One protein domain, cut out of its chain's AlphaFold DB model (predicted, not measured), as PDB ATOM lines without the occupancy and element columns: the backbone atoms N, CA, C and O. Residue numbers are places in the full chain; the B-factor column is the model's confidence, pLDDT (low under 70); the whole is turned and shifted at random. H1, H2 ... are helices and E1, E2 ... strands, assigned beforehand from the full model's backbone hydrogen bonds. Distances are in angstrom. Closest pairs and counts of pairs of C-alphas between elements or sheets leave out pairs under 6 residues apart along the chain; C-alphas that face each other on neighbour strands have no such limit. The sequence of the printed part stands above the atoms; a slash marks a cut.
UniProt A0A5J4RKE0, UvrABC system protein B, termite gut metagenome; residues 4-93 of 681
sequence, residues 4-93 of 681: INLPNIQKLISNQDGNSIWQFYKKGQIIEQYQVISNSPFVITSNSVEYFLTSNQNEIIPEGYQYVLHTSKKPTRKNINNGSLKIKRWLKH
ATOM      1  N   ILE A   4      30.401  22.135 135.238       84.00
ATOM      2  CA  ILE A   4      29.264  22.691 134.503       84.00
ATOM      3  C   ILE A   4      28.018  22.566 135.369       84.00
ATOM      4  O   ILE A   4      27.580  21.463 135.685       84.00
ATOM      5  N   ASN A   5      27.410  23.704 135.694       86.62
ATOM      6  CA  ASN A   5      26.114  23.733 136.361       86.62
ATOM      7  C   ASN A   5      25.017  23.419 135.341       86.62
ATOM      8  O   ASN A   5      24.816  24.178 134.387       86.62
ATOM      9  N   LEU A   6      24.309  22.307 135.536       89.75
ATOM     10  CA  LEU A   6      23.138  21.978 134.734       89.75
ATOM     11  C   LEU A   6      21.907  22.724 135.257       89.75
ATOM     12  O   LEU A   6      21.755  22.893 136.469       89.75
ATOM     13  N   PRO A   7      20.993  23.138 134.366       90.06
ATOM     14  CA  PRO A   7      19.719  23.701 134.783       90.06
ATOM     15  C   PRO A   7      18.852  22.635 135.465       90.06
ATOM     16  O   PRO A   7      19.056  21.428 135.285       90.06
ATOM     17  N   ASN A   8      17.837  23.091 136.202       91.56
ATOM     18  CA  ASN A   8      16.775  22.228 136.711       91.56
ATOM     19  C   ASN A   8      16.201  21.353 135.593       91.56
ATOM     20  O   ASN A   8      16.057  21.793 134.450       91.56
ATOM     21  N   ILE A   9      15.867  20.108 135.928       92.75
ATOM     22  CA  ILE A   9      15.243  19.170 134.999       92.75
ATOM     23  C   ILE A   9      13.778  19.589 134.866       92.75
ATOM     24  O   ILE A   9      12.909  19.150 135.620       92.75
ATOM     25  N   GLN A  10      13.543  20.505 133.928       92.88
ATOM     26  CA  GLN A  10      12.253  21.098 133.592       92.88
ATOM     27  C   GLN A  10      11.961  20.873 132.107       92.88
ATOM     28  O   GLN A  10      12.806  21.156 131.250       92.88
ATOM     29  N   LYS A  11      10.762  20.374 131.802       93.44
ATOM     30  CA  LYS A  11      10.273  20.168 130.436       93.44
ATOM     31  C   LYS A  11       9.426  21.366 130.021       93.44
ATOM     32  O   LYS A  11       8.479  21.720 130.716       93.44
ATOM     33  N   LEU A  12       9.760  21.954 128.873       93.12
ATOM     34  CA  LEU A  12       8.880  22.876 128.159       93.12
ATOM     35  C   LEU A  12       7.892  22.030 127.348       93.12
ATOM     36  O   LEU A  12       8.300  21.392 126.380       93.12
ATOM     37  N   ILE A  13       6.633  21.982 127.776       92.50
ATOM     38  CA  ILE A  13       5.579  21.154 127.166       92.50
ATOM     39  C   ILE A  13       4.986  21.845 125.938       92.50
ATOM     40  O   ILE A  13       4.749  21.205 124.919       92.50
ATOM     41  N   SER A  14       4.757  23.153 126.031       91.44
ATOM     42  CA  SER A  14       4.242  23.967 124.932       91.44
ATOM     43  C   SER A  14       4.824  25.372 125.005       91.44
ATOM     44  O   SER A  14       5.078  25.888 126.095       91.44
ATOM     45  N   ASN A  15       5.045  25.979 123.843       90.88
ATOM     46  CA  ASN A  15       5.345  27.396 123.699       90.88
ATOM     47  C   ASN A  15       4.641  27.904 122.441       90.88
ATOM     48  O   ASN A  15       5.052  27.566 121.332       90.88
ATOM     49  N   GLN A  16       3.572  28.667 122.623       89.94
ATOM     50  CA  GLN A  16       2.705  29.160 121.554       89.94
ATOM     51  C   GLN A  16       2.365  30.618 121.854       89.94
ATOM     52  O   GLN A  16       2.074  30.955 122.999       89.94
ATOM     53  N   ASP A  17       2.464  31.494 120.856       86.75
ATOM     54  CA  ASP A  17       2.165  32.932 120.976       86.75
ATOM     55  C   ASP A  17       2.934  33.672 122.100       86.75
ATOM     56  O   ASP A  17       2.562  34.755 122.540       86.75
ATOM     57  N   GLY A  18       4.059  33.116 122.569       87.44
ATOM     58  CA  GLY A  18       4.830  33.641 123.707       87.44
ATOM     59  C   GLY A  18       4.285  33.241 125.088       87.44
ATOM     60  O   GLY A  18       4.828  33.658 126.118       87.44
ATOM     61  N   ASN A  19       3.254  32.401 125.117       95.38
ATOM     62  CA  ASN A  19       2.746  31.699 126.290       95.38
ATOM     63  C   ASN A  19       3.450  30.347 126.415       95.38
ATOM     64  O   ASN A  19       3.744  29.699 125.412       95.38
ATOM     65  N   SER A  20       3.735  29.900 127.638       96.56
ATOM     66  CA  SER A  20       4.556  28.697 127.851       96.56
ATOM     67  C   SER A  20       3.997  27.776 128.924       96.56
ATOM     68  O   SER A  20       3.417  28.257 129.892       96.56
ATOM     69  N   ILE A  21       4.190  26.466 128.766       97.12
ATOM     70  CA  ILE A  21       3.785  25.440 129.736       97.12
ATOM     71  C   ILE A  21       5.015  24.667 130.199       97.12
ATOM     72  O   ILE A  21       5.761  24.132 129.376       97.12
ATOM     73  N   TRP A  22       5.199  24.570 131.512       96.62
ATOM     74  CA  TRP A  22       6.369  23.962 132.135       96.62
ATOM     75  C   TRP A  22       5.986  22.884 133.142       96.62
ATOM     76  O   TRP A  22       4.997  23.009 133.861       96.62
ATOM     77  N   GLN A  23       6.821  21.852 133.238       96.00
ATOM     78  CA  GLN A  23       6.756  20.864 134.311       96.00
ATOM     79  C   GLN A  23       8.151  20.604 134.874       96.00
ATOM     80  O   GLN A  23       9.107  20.377 134.128       96.00
ATOM     81  N   PHE A  24       8.268  20.641 136.199       95.06
ATOM     82  CA  PHE A  24       9.498  20.333 136.925       95.06
ATOM     83  C   PHE A  24       9.546  18.863 137.328       95.06
ATOM     84  O   PHE A  24       8.534  18.287 137.710       95.06
ATOM     85  N   TYR A  25      10.743  18.279 137.310       92.62
ATOM     86  CA  TYR A  25      10.968  16.919 137.796       92.62
ATOM     87  C   TYR A  25      11.979  16.890 138.938       92.62
ATOM     88  O   TYR A  25      11.710  16.290 139.974       92.62
ATOM     89  N   LYS A  26      13.158  17.501 138.750       89.62
ATOM     90  CA  LYS A  26      14.258  17.461 139.727       89.62
ATOM     91  C   LYS A  26      15.143  18.705 139.649       89.62
ATOM     92  O   LYS A  26      15.254  19.338 138.595       89.62
ATOM     93  N   LYS A  27      15.815  19.020 140.762       88.25
ATOM     94  CA  LYS A  27      16.838  20.075 140.825       88.25
ATOM     95  C   LYS A  27      18.028  19.723 139.924       88.25
ATOM     96  O   LYS A  27      18.346  18.549 139.734       88.25
ATOM     97  N   GLY A  28      18.643  20.751 139.345       85.62
ATOM     98  CA  GLY A  28      19.831  20.610 138.505       85.62
ATOM     99  C   GLY A  28      21.021  20.063 139.294       85.62
ATOM    100  O   GLY A  28      21.102  20.229 140.510       85.62
ATOM    101  N   GLN A  29      21.941  19.405 138.595       87.50
ATOM    102  CA  GLN A  29      23.164  18.847 139.174       87.50
ATOM    103  C   GLN A  29      24.400  19.536 138.594       87.50
ATOM    104  O   GLN A  29      24.352  20.132 137.516       87.50
ATOM    105  N   ILE A  30      25.517  19.447 139.308       87.44
ATOM    106  CA  ILE A  30      26.812  19.908 138.811       87.44
ATOM    107  C   ILE A  30      27.509  18.719 138.163       87.44
ATOM    108  O   ILE A  30      27.667  17.670 138.783       87.44
ATOM    109  N   ILE A  31      27.921  18.889 136.910       86.44
ATOM    110  CA  ILE A  31      28.825  17.953 136.253       86.44
ATOM    111  C   ILE A  31      30.248  18.360 136.610       86.44
ATOM    112  O   ILE A  31      30.719  19.419 136.187       86.44
ATOM    113  N   GLU A  32      30.939  17.500 137.345       83.25
ATOM    114  CA  GLU A  32      32.375  17.611 137.578       83.25
ATOM    115  C   GLU A  32      33.133  16.714 136.597       83.25
ATOM    116  O   GLU A  32      32.682  15.622 136.278       83.25
ATOM    117  N   GLN A  33      34.302  17.165 136.131       81.75
ATOM    118  CA  GLN A  33      35.225  16.347 135.329       81.75
ATOM    119  C   GLN A  33      34.630  15.812 134.008       81.75
ATOM    120  O   GLN A  33      34.644  14.613 133.736       81.75
ATOM    121  N   TYR A  34      34.166  16.714 133.138       86.81
ATOM    122  CA  TYR A  34      33.696  16.332 131.804       86.81
ATOM    123  C   TYR A  34      34.834  16.208 130.774       86.81
ATOM    124  O   TYR A  34      35.836  16.926 130.826       86.81
ATOM    125  N   GLN A  35      34.641  15.350 129.769       87.75
ATOM    126  CA  GLN A  35      35.514  15.227 128.597       87.75
ATOM    127  C   GLN A  35      34.729  15.469 127.306       87.75
ATOM    128  O   GLN A  35      33.604  15.007 127.162       87.75
ATOM    129  N   VAL A  36      35.313  16.192 126.347       89.62
ATOM    130  CA  VAL A  36      34.683  16.425 125.035       89.62
ATOM    131  C   VAL A  36      34.983  15.240 124.117       89.62
ATOM    132  O   VAL A  36      36.105  15.135 123.618       89.62
ATOM    133  N   ILE A  37      33.982  14.391 123.868       89.88
ATOM    134  CA  ILE A  37      34.105  13.203 123.005       89.88
ATOM    135  C   ILE A  37      34.001  13.588 121.528       89.88
ATOM    136  O   ILE A  37      34.790  13.123 120.710       89.88
ATOM    137  N   SER A  38      33.062  14.470 121.174       87.94
ATOM    138  CA  SER A  38      32.828  14.866 119.781       87.94
ATOM    139  C   SER A  38      32.600  16.369 119.648       87.94
ATOM    140  O   SER A  38      32.060  17.012 120.547       87.94
ATOM    141  N   ASN A  39      33.039  16.940 118.522       85.06
ATOM    142  CA  ASN A  39      32.820  18.351 118.181       85.06
ATOM    143  C   ASN A  39      31.634  18.555 117.219       85.06
ATOM    144  O   ASN A  39      31.188  19.691 117.057       85.06
ATOM    145  N   SER A  40      31.158  17.494 116.560       83.88
ATOM    146  CA  SER A  40      30.023  17.529 115.630       83.88
ATOM    147  C   SER A  40      29.440  16.116 115.458       83.88
ATOM    148  O   SER A  40      30.045  15.321 114.740       83.88
ATOM    149  N   PRO A  41      28.297  15.776 116.084       86.25
ATOM    150  CA  PRO A  41      27.568  16.562 117.087       86.25
ATOM    151  C   PRO A  41      28.445  16.910 118.300       86.25
ATOM    152  O   PRO A  41      29.363  16.165 118.631       86.25
ATOM    153  N   PHE A  42      28.213  18.053 118.954       90.69
ATOM    154  CA  PHE A  42      29.026  18.434 120.114       90.69
ATOM    155  C   PHE A  42      28.583  17.646 121.351       90.69
ATOM    156  O   PHE A  42      27.485  17.857 121.866       90.69
ATOM    157  N   VAL A  43      29.440  16.744 121.826       91.12
ATOM    158  CA  VAL A  43      29.118  15.796 122.900       91.12
ATOM    159  C   VAL A  43      30.186  15.848 123.977       91.12
ATOM    160  O   VAL A  43      31.387  15.788 123.690       91.12
ATOM    161  N   ILE A  44      29.733  15.931 125.224       92.06
ATOM    162  CA  ILE A  44      30.581  15.765 126.401       92.06
ATOM    163  C   ILE A  44      30.177  14.506 127.156       92.06
ATOM    164  O   ILE A  44      29.008  14.140 127.158       92.06
ATOM    165  N   THR A  45      31.126  13.868 127.825       90.81
ATOM    166  CA  THR A  45      30.849  12.787 128.771       90.81
ATOM    167  C   THR A  45      31.254  13.175 130.174       90.81
ATOM    168  O   THR A  45      32.227  13.906 130.359       90.81
ATOM    169  N   SER A  46      30.513  12.669 131.148       89.56
ATOM    170  CA  SER A  46      30.888  12.677 132.554       89.56
ATOM    171  C   SER A  46      30.279  11.465 133.236       89.56
ATOM    172  O   SER A  46      29.107  11.178 133.014       89.56
ATOM    173  N   ASN A  47      31.048  10.766 134.076       85.69
ATOM    174  CA  ASN A  47      30.600   9.555 134.780       85.69
ATOM    175  C   ASN A  47      29.910   8.535 133.852       85.69
ATOM    176  O   ASN A  47      28.867   7.982 134.192       85.69
ATOM    177  N   SER A  48      30.472   8.330 132.656       85.25
ATOM    178  CA  SER A  48      29.928   7.439 131.618       85.25
ATOM    179  C   SER A  48      28.562   7.851 131.044       85.25
ATOM    180  O   SER A  48      27.945   7.074 130.321       85.25
ATOM    181  N   VAL A  49      28.093   9.073 131.319       89.50
ATOM    182  CA  VAL A  49      26.880   9.657 130.730       89.50
ATOM    183  C   VAL A  49      27.267  10.626 129.622       89.50
ATOM    184  O   VAL A  49      28.076  11.529 129.834       89.50
ATOM    185  N   GLU A  50      26.678  10.457 128.441       92.00
ATOM    186  CA  GLU A  50      26.884  11.338 127.291       92.00
ATOM    187  C   GLU A  50      25.821  12.436 127.228       92.00
ATOM    188  O   GLU A  50      24.620  12.164 127.202       92.00
ATOM    189  N   TYR A  51      26.273  13.685 127.149       92.00
ATOM    190  CA  TYR A  51      25.446  14.875 127.016       92.00
ATOM    191  C   TYR A  51      25.665  15.495 125.640       92.00
ATOM    192  O   TYR A  51      26.758  15.973 125.319       92.00
ATOM    193  N   PHE A  52      24.602  15.536 124.845       93.00
ATOM    194  CA  PHE A  52      24.589  16.229 123.564       93.00
ATOM    195  C   PHE A  52      24.222  17.701 123.776       93.00
ATOM    196  O   PHE A  52      23.175  18.023 124.341       93.00
ATOM    197  N   LEU A  53      25.097  18.613 123.352       92.00
ATOM    198  CA  LEU A  53      24.897  20.052 123.490       92.00
ATOM    199  C   LEU A  53      24.599  20.650 122.118       92.00
ATOM    200  O   LEU A  53      25.352  20.464 121.165       92.00
ATOM    201  N   THR A  54      23.548  21.461 122.048       91.81
ATOM    202  CA  THR A  54      23.189  22.196 120.834       91.81
ATOM    203  C   THR A  54      22.706  23.606 121.155       91.81
ATOM    204  O   THR A  54      22.171  23.874 122.230       91.81
ATOM    205  N   SER A  55      22.916  24.553 120.243       90.69
ATOM    206  CA  SER A  55      22.277  25.874 120.293       90.69
ATOM    207  C   SER A  55      20.979  25.951 119.488       90.69
ATOM    208  O   SER A  55      20.235  26.921 119.640       90.69
ATOM    209  N   ASN A  56      20.706  24.960 118.637       87.31
ATOM    210  CA  ASN A  56      19.504  24.870 117.820       87.31
ATOM    211  C   ASN A  56      18.425  24.076 118.575       87.31
ATOM    212  O   ASN A  56      18.624  22.924 118.940       87.31
ATOM    213  N   GLN A  57      17.279  24.710 118.831       81.50
ATOM    214  CA  GLN A  57      16.177  24.086 119.571       81.50
ATOM    215  C   GLN A  57      15.444  23.010 118.764       81.50
ATOM    216  O   GLN A  57      14.847  22.125 119.365       81.50
ATOM    217  N   ASN A  58      15.525  23.087 117.435       80.44
ATOM    218  CA  ASN A  58      14.837  22.200 116.498       80.44
ATOM    219  C   ASN A  58      15.817  21.224 115.827       80.44
ATOM    220  O   ASN A  58      15.533  20.702 114.752       80.44
ATOM    221  N   GLU A  59      17.012  21.039 116.395       79.81
ATOM    222  CA  GLU A  59      17.979  20.091 115.845       79.81
ATOM    223  C   GLU A  59      17.452  18.666 115.989       79.81
ATOM    224  O   GLU A  59      16.978  18.278 117.057       79.81
ATOM    225  N   ILE A  60      17.546  17.891 114.908       79.69
ATOM    226  CA  ILE A  60      17.202  16.472 114.928       79.69
ATOM    227  C   ILE A  60      18.188  15.791 115.876       79.69
ATOM    228  O   ILE A  60      19.385  15.722 115.600       79.69
ATOM    229  N   ILE A  61      17.680  15.336 117.020       82.44
ATOM    230  CA  ILE A  61      18.486  14.672 118.039       82.44
ATOM    231  C   ILE A  61      18.892  13.300 117.485       82.44
ATOM    232  O   ILE A  61      17.997  12.505 117.192       82.44
ATOM    233  N   PRO A  62      20.196  12.990 117.357       78.69
ATOM    234  CA  PRO A  62      20.622  11.689 116.857       78.69
ATOM    235  C   PRO A  62      20.145  10.547 117.765       78.69
ATOM    236  O   PRO A  62      20.073  10.700 118.992       78.69
ATOM    237  N   GLU A  63      19.834   9.394 117.168       75.19
ATOM    238  CA  GLU A  63      19.461   8.191 117.915       75.19
ATOM    239  C   GLU A  63      20.583   7.784 118.886       75.19
ATOM    240  O   GLU A  63      21.765   7.852 118.558       75.19
ATOM    241  N   GLY A  64      20.211   7.410 120.115       80.06
ATOM    242  CA  GLY A  64      21.146   7.034 121.185       80.06
ATOM    243  C   GLY A  64      21.360   8.099 122.268       80.06
ATOM    244  O   GLY A  64      21.558   7.736 123.427       80.06
ATOM    245  N   TYR A  65      21.208   9.395 121.971       85.56
ATOM    246  CA  TYR A  65      21.375  10.438 122.996       85.56
ATOM    247  C   TYR A  65      20.102  10.633 123.828       85.56
ATOM    248  O   TYR A  65      19.034  11.009 123.324       85.56
ATOM    249  N   GLN A  66      20.224  10.388 125.134       88.94
ATOM    250  CA  GLN A  66      19.138  10.536 126.109       88.94
ATOM    251  C   GLN A  66      19.188  11.873 126.862       88.94
ATOM    252  O   GLN A  66      18.153  12.375 127.296       88.94
ATOM    253  N   TYR A  67      20.375  12.474 126.970       92.31
ATOM    254  CA  TYR A  67      20.610  13.741 127.656       92.31
ATOM    255  C   TYR A  67      20.968  14.818 126.637       92.31
ATOM    256  O   TYR A  67      22.058  14.810 126.063       92.31
ATOM    257  N   VAL A  68      20.046  15.752 126.407       92.69
ATOM    258  CA  VAL A  68      20.223  16.809 125.404       92.69
ATOM    259  C   VAL A  68      20.008  18.178 126.022       92.69
ATOM    260  O   VAL A  68      18.976  18.441 126.642       92.69
ATOM    261  N   LEU A  69      20.979  19.063 125.819       92.06
ATOM    262  CA  LEU A  69      21.075  20.360 126.472       92.06
ATOM    263  C   LEU A  69      21.064  21.496 125.449       92.06
ATOM    264  O   LEU A  69      21.872  21.541 124.520       92.06
ATOM    265  N   HIS A  70      20.167  22.458 125.666       92.81
ATOM    266  CA  HIS A  70      20.132  23.701 124.907       92.81
ATOM    267  C   HIS A  70      21.152  24.685 125.471       92.81
ATOM    268  O   HIS A  70      21.180  24.955 126.670       92.81
ATOM    269  N   THR A  71      21.966  25.267 124.602       92.12
ATOM    270  CA  THR A  71      23.059  26.170 124.965       92.12
ATOM    271  C   THR A  71      22.838  27.575 124.418       92.12
ATOM    272  O   THR A  71      22.086  27.812 123.472       92.12
ATOM    273  N   SER A  72      23.497  28.558 125.032       88.94
ATOM    274  CA  SER A  72      23.347  29.972 124.684       88.94
ATOM    275  C   SER A  72      23.862  30.341 123.295       88.94
ATOM    276  O   SER A  72      23.418  31.338 122.738       88.94
ATOM    277  N   LYS A  73      24.835  29.586 122.783       89.75
ATOM    278  CA  LYS A  73      25.528  29.799 121.507       89.75
ATOM    279  C   LYS A  73      26.097  28.464 121.036       89.75
ATOM    280  O   LYS A  73      26.201  27.555 121.856       89.75
ATOM    281  N   LYS A  74      26.490  28.357 119.765       90.12
ATOM    282  CA  LYS A  74      27.036  27.111 119.210       90.12
ATOM    283  C   LYS A  74      28.176  26.577 120.097       90.12
ATOM    284  O   LYS A  74      29.130  27.321 120.351       90.12
ATOM    285  N   PRO A  75      28.079  25.337 120.602       88.19
ATOM    286  CA  PRO A  75      29.067  24.799 121.522       88.19
ATOM    287  C   PRO A  75      30.390  24.519 120.800       88.19
ATOM    288  O   PRO A  75      30.421  23.984 119.693       88.19
ATOM    289  N   THR A  76      31.498  24.919 121.426       88.44
ATOM    290  CA  THR A  76      32.866  24.652 120.958       88.44
ATOM    291  C   THR A  76      33.768  24.356 122.154       88.44
ATOM    292  O   THR A  76      33.500  24.829 123.264       88.44
ATOM    293  N   ARG A  77      34.892  23.655 121.934       86.62
ATOM    294  CA  ARG A  77      35.911  23.419 122.981       86.62
ATOM    295  C   ARG A  77      36.385  24.720 123.632       86.62
ATOM    296  O   ARG A  77      36.568  24.779 124.841       86.62
ATOM    297  N   LYS A  78      36.529  25.791 122.846       86.06
ATOM    298  CA  LYS A  78      36.921  27.109 123.360       86.06
ATOM    299  C   LYS A  78      35.858  27.676 124.301       86.06
ATOM    300  O   LYS A  78      36.203  28.160 125.372       86.06
ATOM    301  N   ASN A  79      34.583  27.616 123.906       86.12
ATOM    302  CA  ASN A  79      33.493  28.219 124.672       86.12
ATOM    303  C   ASN A  79      33.149  27.462 125.957       86.12
ATOM    304  O   ASN A  79      32.712  28.091 126.918       86.12
ATOM    305  N   ILE A  80      33.321  26.141 125.970       83.44
ATOM    306  CA  ILE A  80      33.084  25.340 127.172       83.44
ATOM    307  C   ILE A  80      34.241  25.507 128.171       83.44
ATOM    308  O   ILE A  80      34.000  25.781 129.340       83.44
ATOM    309  N   ASN A  81      35.495  25.496 127.698       83.06
ATOM    310  CA  ASN A  81      36.673  25.605 128.566       83.06
ATOM    311  C   ASN A  81      36.853  26.998 129.182       83.06
ATOM    312  O   ASN A  81      37.385  27.114 130.279       83.06
ATOM    313  N   ASN A  82      36.418  28.059 128.493       82.88
ATOM    314  CA  ASN A  82      36.472  29.423 129.025       82.88
ATOM    315  C   ASN A  82      35.208  29.829 129.809       82.88
ATOM    316  O   ASN A  82      35.034  31.011 130.095       82.88
ATOM    317  N   GLY A  83      34.295  28.886 130.081       79.94
ATOM    318  CA  GLY A  83      33.057  29.127 130.833       79.94
ATOM    319  C   GLY A  83      32.049  30.055 130.143       79.94
ATOM    320  O   GLY A  83      31.058  30.459 130.749       79.94
ATOM    321  N   SER A  84      32.267  30.425 128.876       84.31
ATOM    322  CA  SER A  84      31.387  31.363 128.170       84.31
ATOM    323  C   SER A  84      30.128  30.706 127.594       84.31
ATOM    324  O   SER A  84      29.230  31.422 127.136       84.31
ATOM    325  N   LEU A  85      30.070  29.373 127.557       85.31
ATOM    326  CA  LEU A  85      28.923  28.586 127.112       85.31
ATOM    327  C   LEU A  85      27.943  28.383 128.276       85.31
ATOM    328  O   LEU A  85      28.209  27.598 129.179       85.31
ATOM    329  N   LYS A  86      26.797  29.070 128.246       87.44
ATOM    330  CA  LYS A  86      25.740  28.886 129.249       87.44
ATOM    331  C   LYS A  86      24.750  27.828 128.782       87.44
ATOM    332  O   LYS A  86      24.310  27.863 127.631       87.44
ATOM    333  N   ILE A  87      24.370  26.931 129.680       89.69
ATOM    334  CA  ILE A  87      23.321  25.942 129.435       89.69
ATOM    335  C   ILE A  87      21.983  26.559 129.839       89.69
ATOM    336  O   ILE A  87      21.842  27.066 130.946       89.69
ATOM    337  N   LYS A  88      21.032  26.583 128.904       89.19
ATOM    338  CA  LYS A  88      19.732  27.245 129.060       89.19
ATOM    339  C   LYS A  88      18.690  26.310 129.670       89.19
ATOM    340  O   LYS A  88      18.047  26.684 130.639       89.19
ATOM    341  N   ARG A  89      18.502  25.125 129.083       91.25
ATOM    342  CA  ARG A  89      17.493  24.135 129.500       91.25
ATOM    343  C   ARG A  89      17.788  22.757 128.918       91.25
ATOM    344  O   ARG A  89      18.613  22.625 128.014       91.25
ATOM    345  N   TRP A  90      17.050  21.758 129.378       92.88
ATOM    346  CA  TRP A  90      16.999  20.436 128.764       92.88
ATOM    347  C   TRP A  90      16.078  20.442 127.533       92.88
ATOM    348  O   TRP A  90      15.003  21.046 127.550       92.88
ATOM    349  N   LEU A  91      16.513  19.790 126.452       90.38
ATOM    350  CA  LEU A  91      15.677  19.466 125.286       90.38
ATOM    351  C   LEU A  91      15.138  18.035 125.376       90.38
ATOM    352  O   LEU A  91      14.006  17.783 124.982       90.38
ATOM    353  N   LYS A  92      15.934  17.115 125.933       90.50
ATOM    354  CA  LYS A  92      15.573  15.714 126.166       90.50
ATOM    355  C   LYS A  92      16.265  15.225 127.434       90.50
ATOM    356  O   LYS A  92      17.429  15.558 127.666       90.50
ATOM    357  N   HIS A  93      15.534  14.483 128.256       92.25
ATOM    358  CA  HIS A  93      16.026  13.913 129.503       92.25
ATOM    359  C   HIS A  93      15.211  12.647 129.832       92.25
ATOM    360  O   HIS A  93      13.996  12.683 129.636       92.25
TER     361      HIS A  93
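This is residues 4 to 93 of the 681 residues of the protein "UvrABC system protein B" of termite gut metagenome (UniProt A0A5J4RKE0). A strongly twisted sheet of five strands, E4 to E8, makes the body, and a long two-stranded hairpin, E1 and E2, reaches away from its E8 side like an arm, with the start of E1 near E8. Near the E4 end of the sheet the short helix H1 only grazes it with residues 77 to 80, while the short strand E3 follows the arm along the chain, comes before E4, and pairs through its residues 30 to 31 with the first two printed residues, 4 to 5. The 90 printed residues hold eight named strands and one named helix, in the order E1 E2 E3 E4 E5 E6 E7 H1 E8, and the class is mostly strand. The large sheet is mixed, in the order E4, E5, E6, E7, E8, with only E6 and E7 parallel. The whole is compact, with a radius of gyration of the C-alphas of 13.0 A and spans of 36 by 27 by 24 A.

E1, residues 9 to 16, and E2, residues 19 to 26, form an antiparallel hairpin at 167 degrees, with N 9 and O 26 2.8 A apart, within hydrogen-bond range. E3, residues 30 to 32, pairs with no named strand, but its residues 30 to 31 pair antiparallel with residues 4 to 5. E3 runs on into E4, residues 35 to 39, across a break of 2 residues, at 97 degrees. E4, E5, residues 42 to 46, and E6, residues 49 to 54, form a meander, each strand the antiparallel neighbour of the one before, and two hairpins, E4 with E5 and E5 with E6. N 35 and O 45, 2.9 A, and N 51 and O 44, 2.8 A, are within hydrogen-bond range. E7, residues 67 to 71, is parallel to E6 at 33 degrees, with N 69 and O 52 2.8 A apart. H1, residues 77 to 81, only grazes the sheet with residues 77 to 80; every O i to N i+4 pair in it is within hydrogen-bond range. E8, residues 87 to 92, is antiparallel to E7 at 144 degrees, with N 70 and O 89 2.8 A apart. The closest C-alphas of E1 and E8, those of Ile 9 and Trp 90, are 6.6 A apart.

E1 begins at C-alpha 9, (15.243, 19.170, 134.999), and is 20.9 A long; E2 is 22.7 A. E4 begins at C-alpha 35, (35.514, 15.227, 128.597), and is 11.2 A; E5 is 13.8 A, E6 16.4 A and E7 13.0 A. E3 is 6.1 A and H1 6.0 A. E8, 13.2 A, ends at C-alpha 92, (15.573, 15.714, 126.166).

The two C-alphas farthest apart, those of Asp 17 and Gln 33, are 39.7 A apart. The printed part has no cut. The link from E6 to E7, residues 55 to 66, is long; the other links are tight. The mean pLDDT of the printed part is 88.5, and no printed residue is under 70.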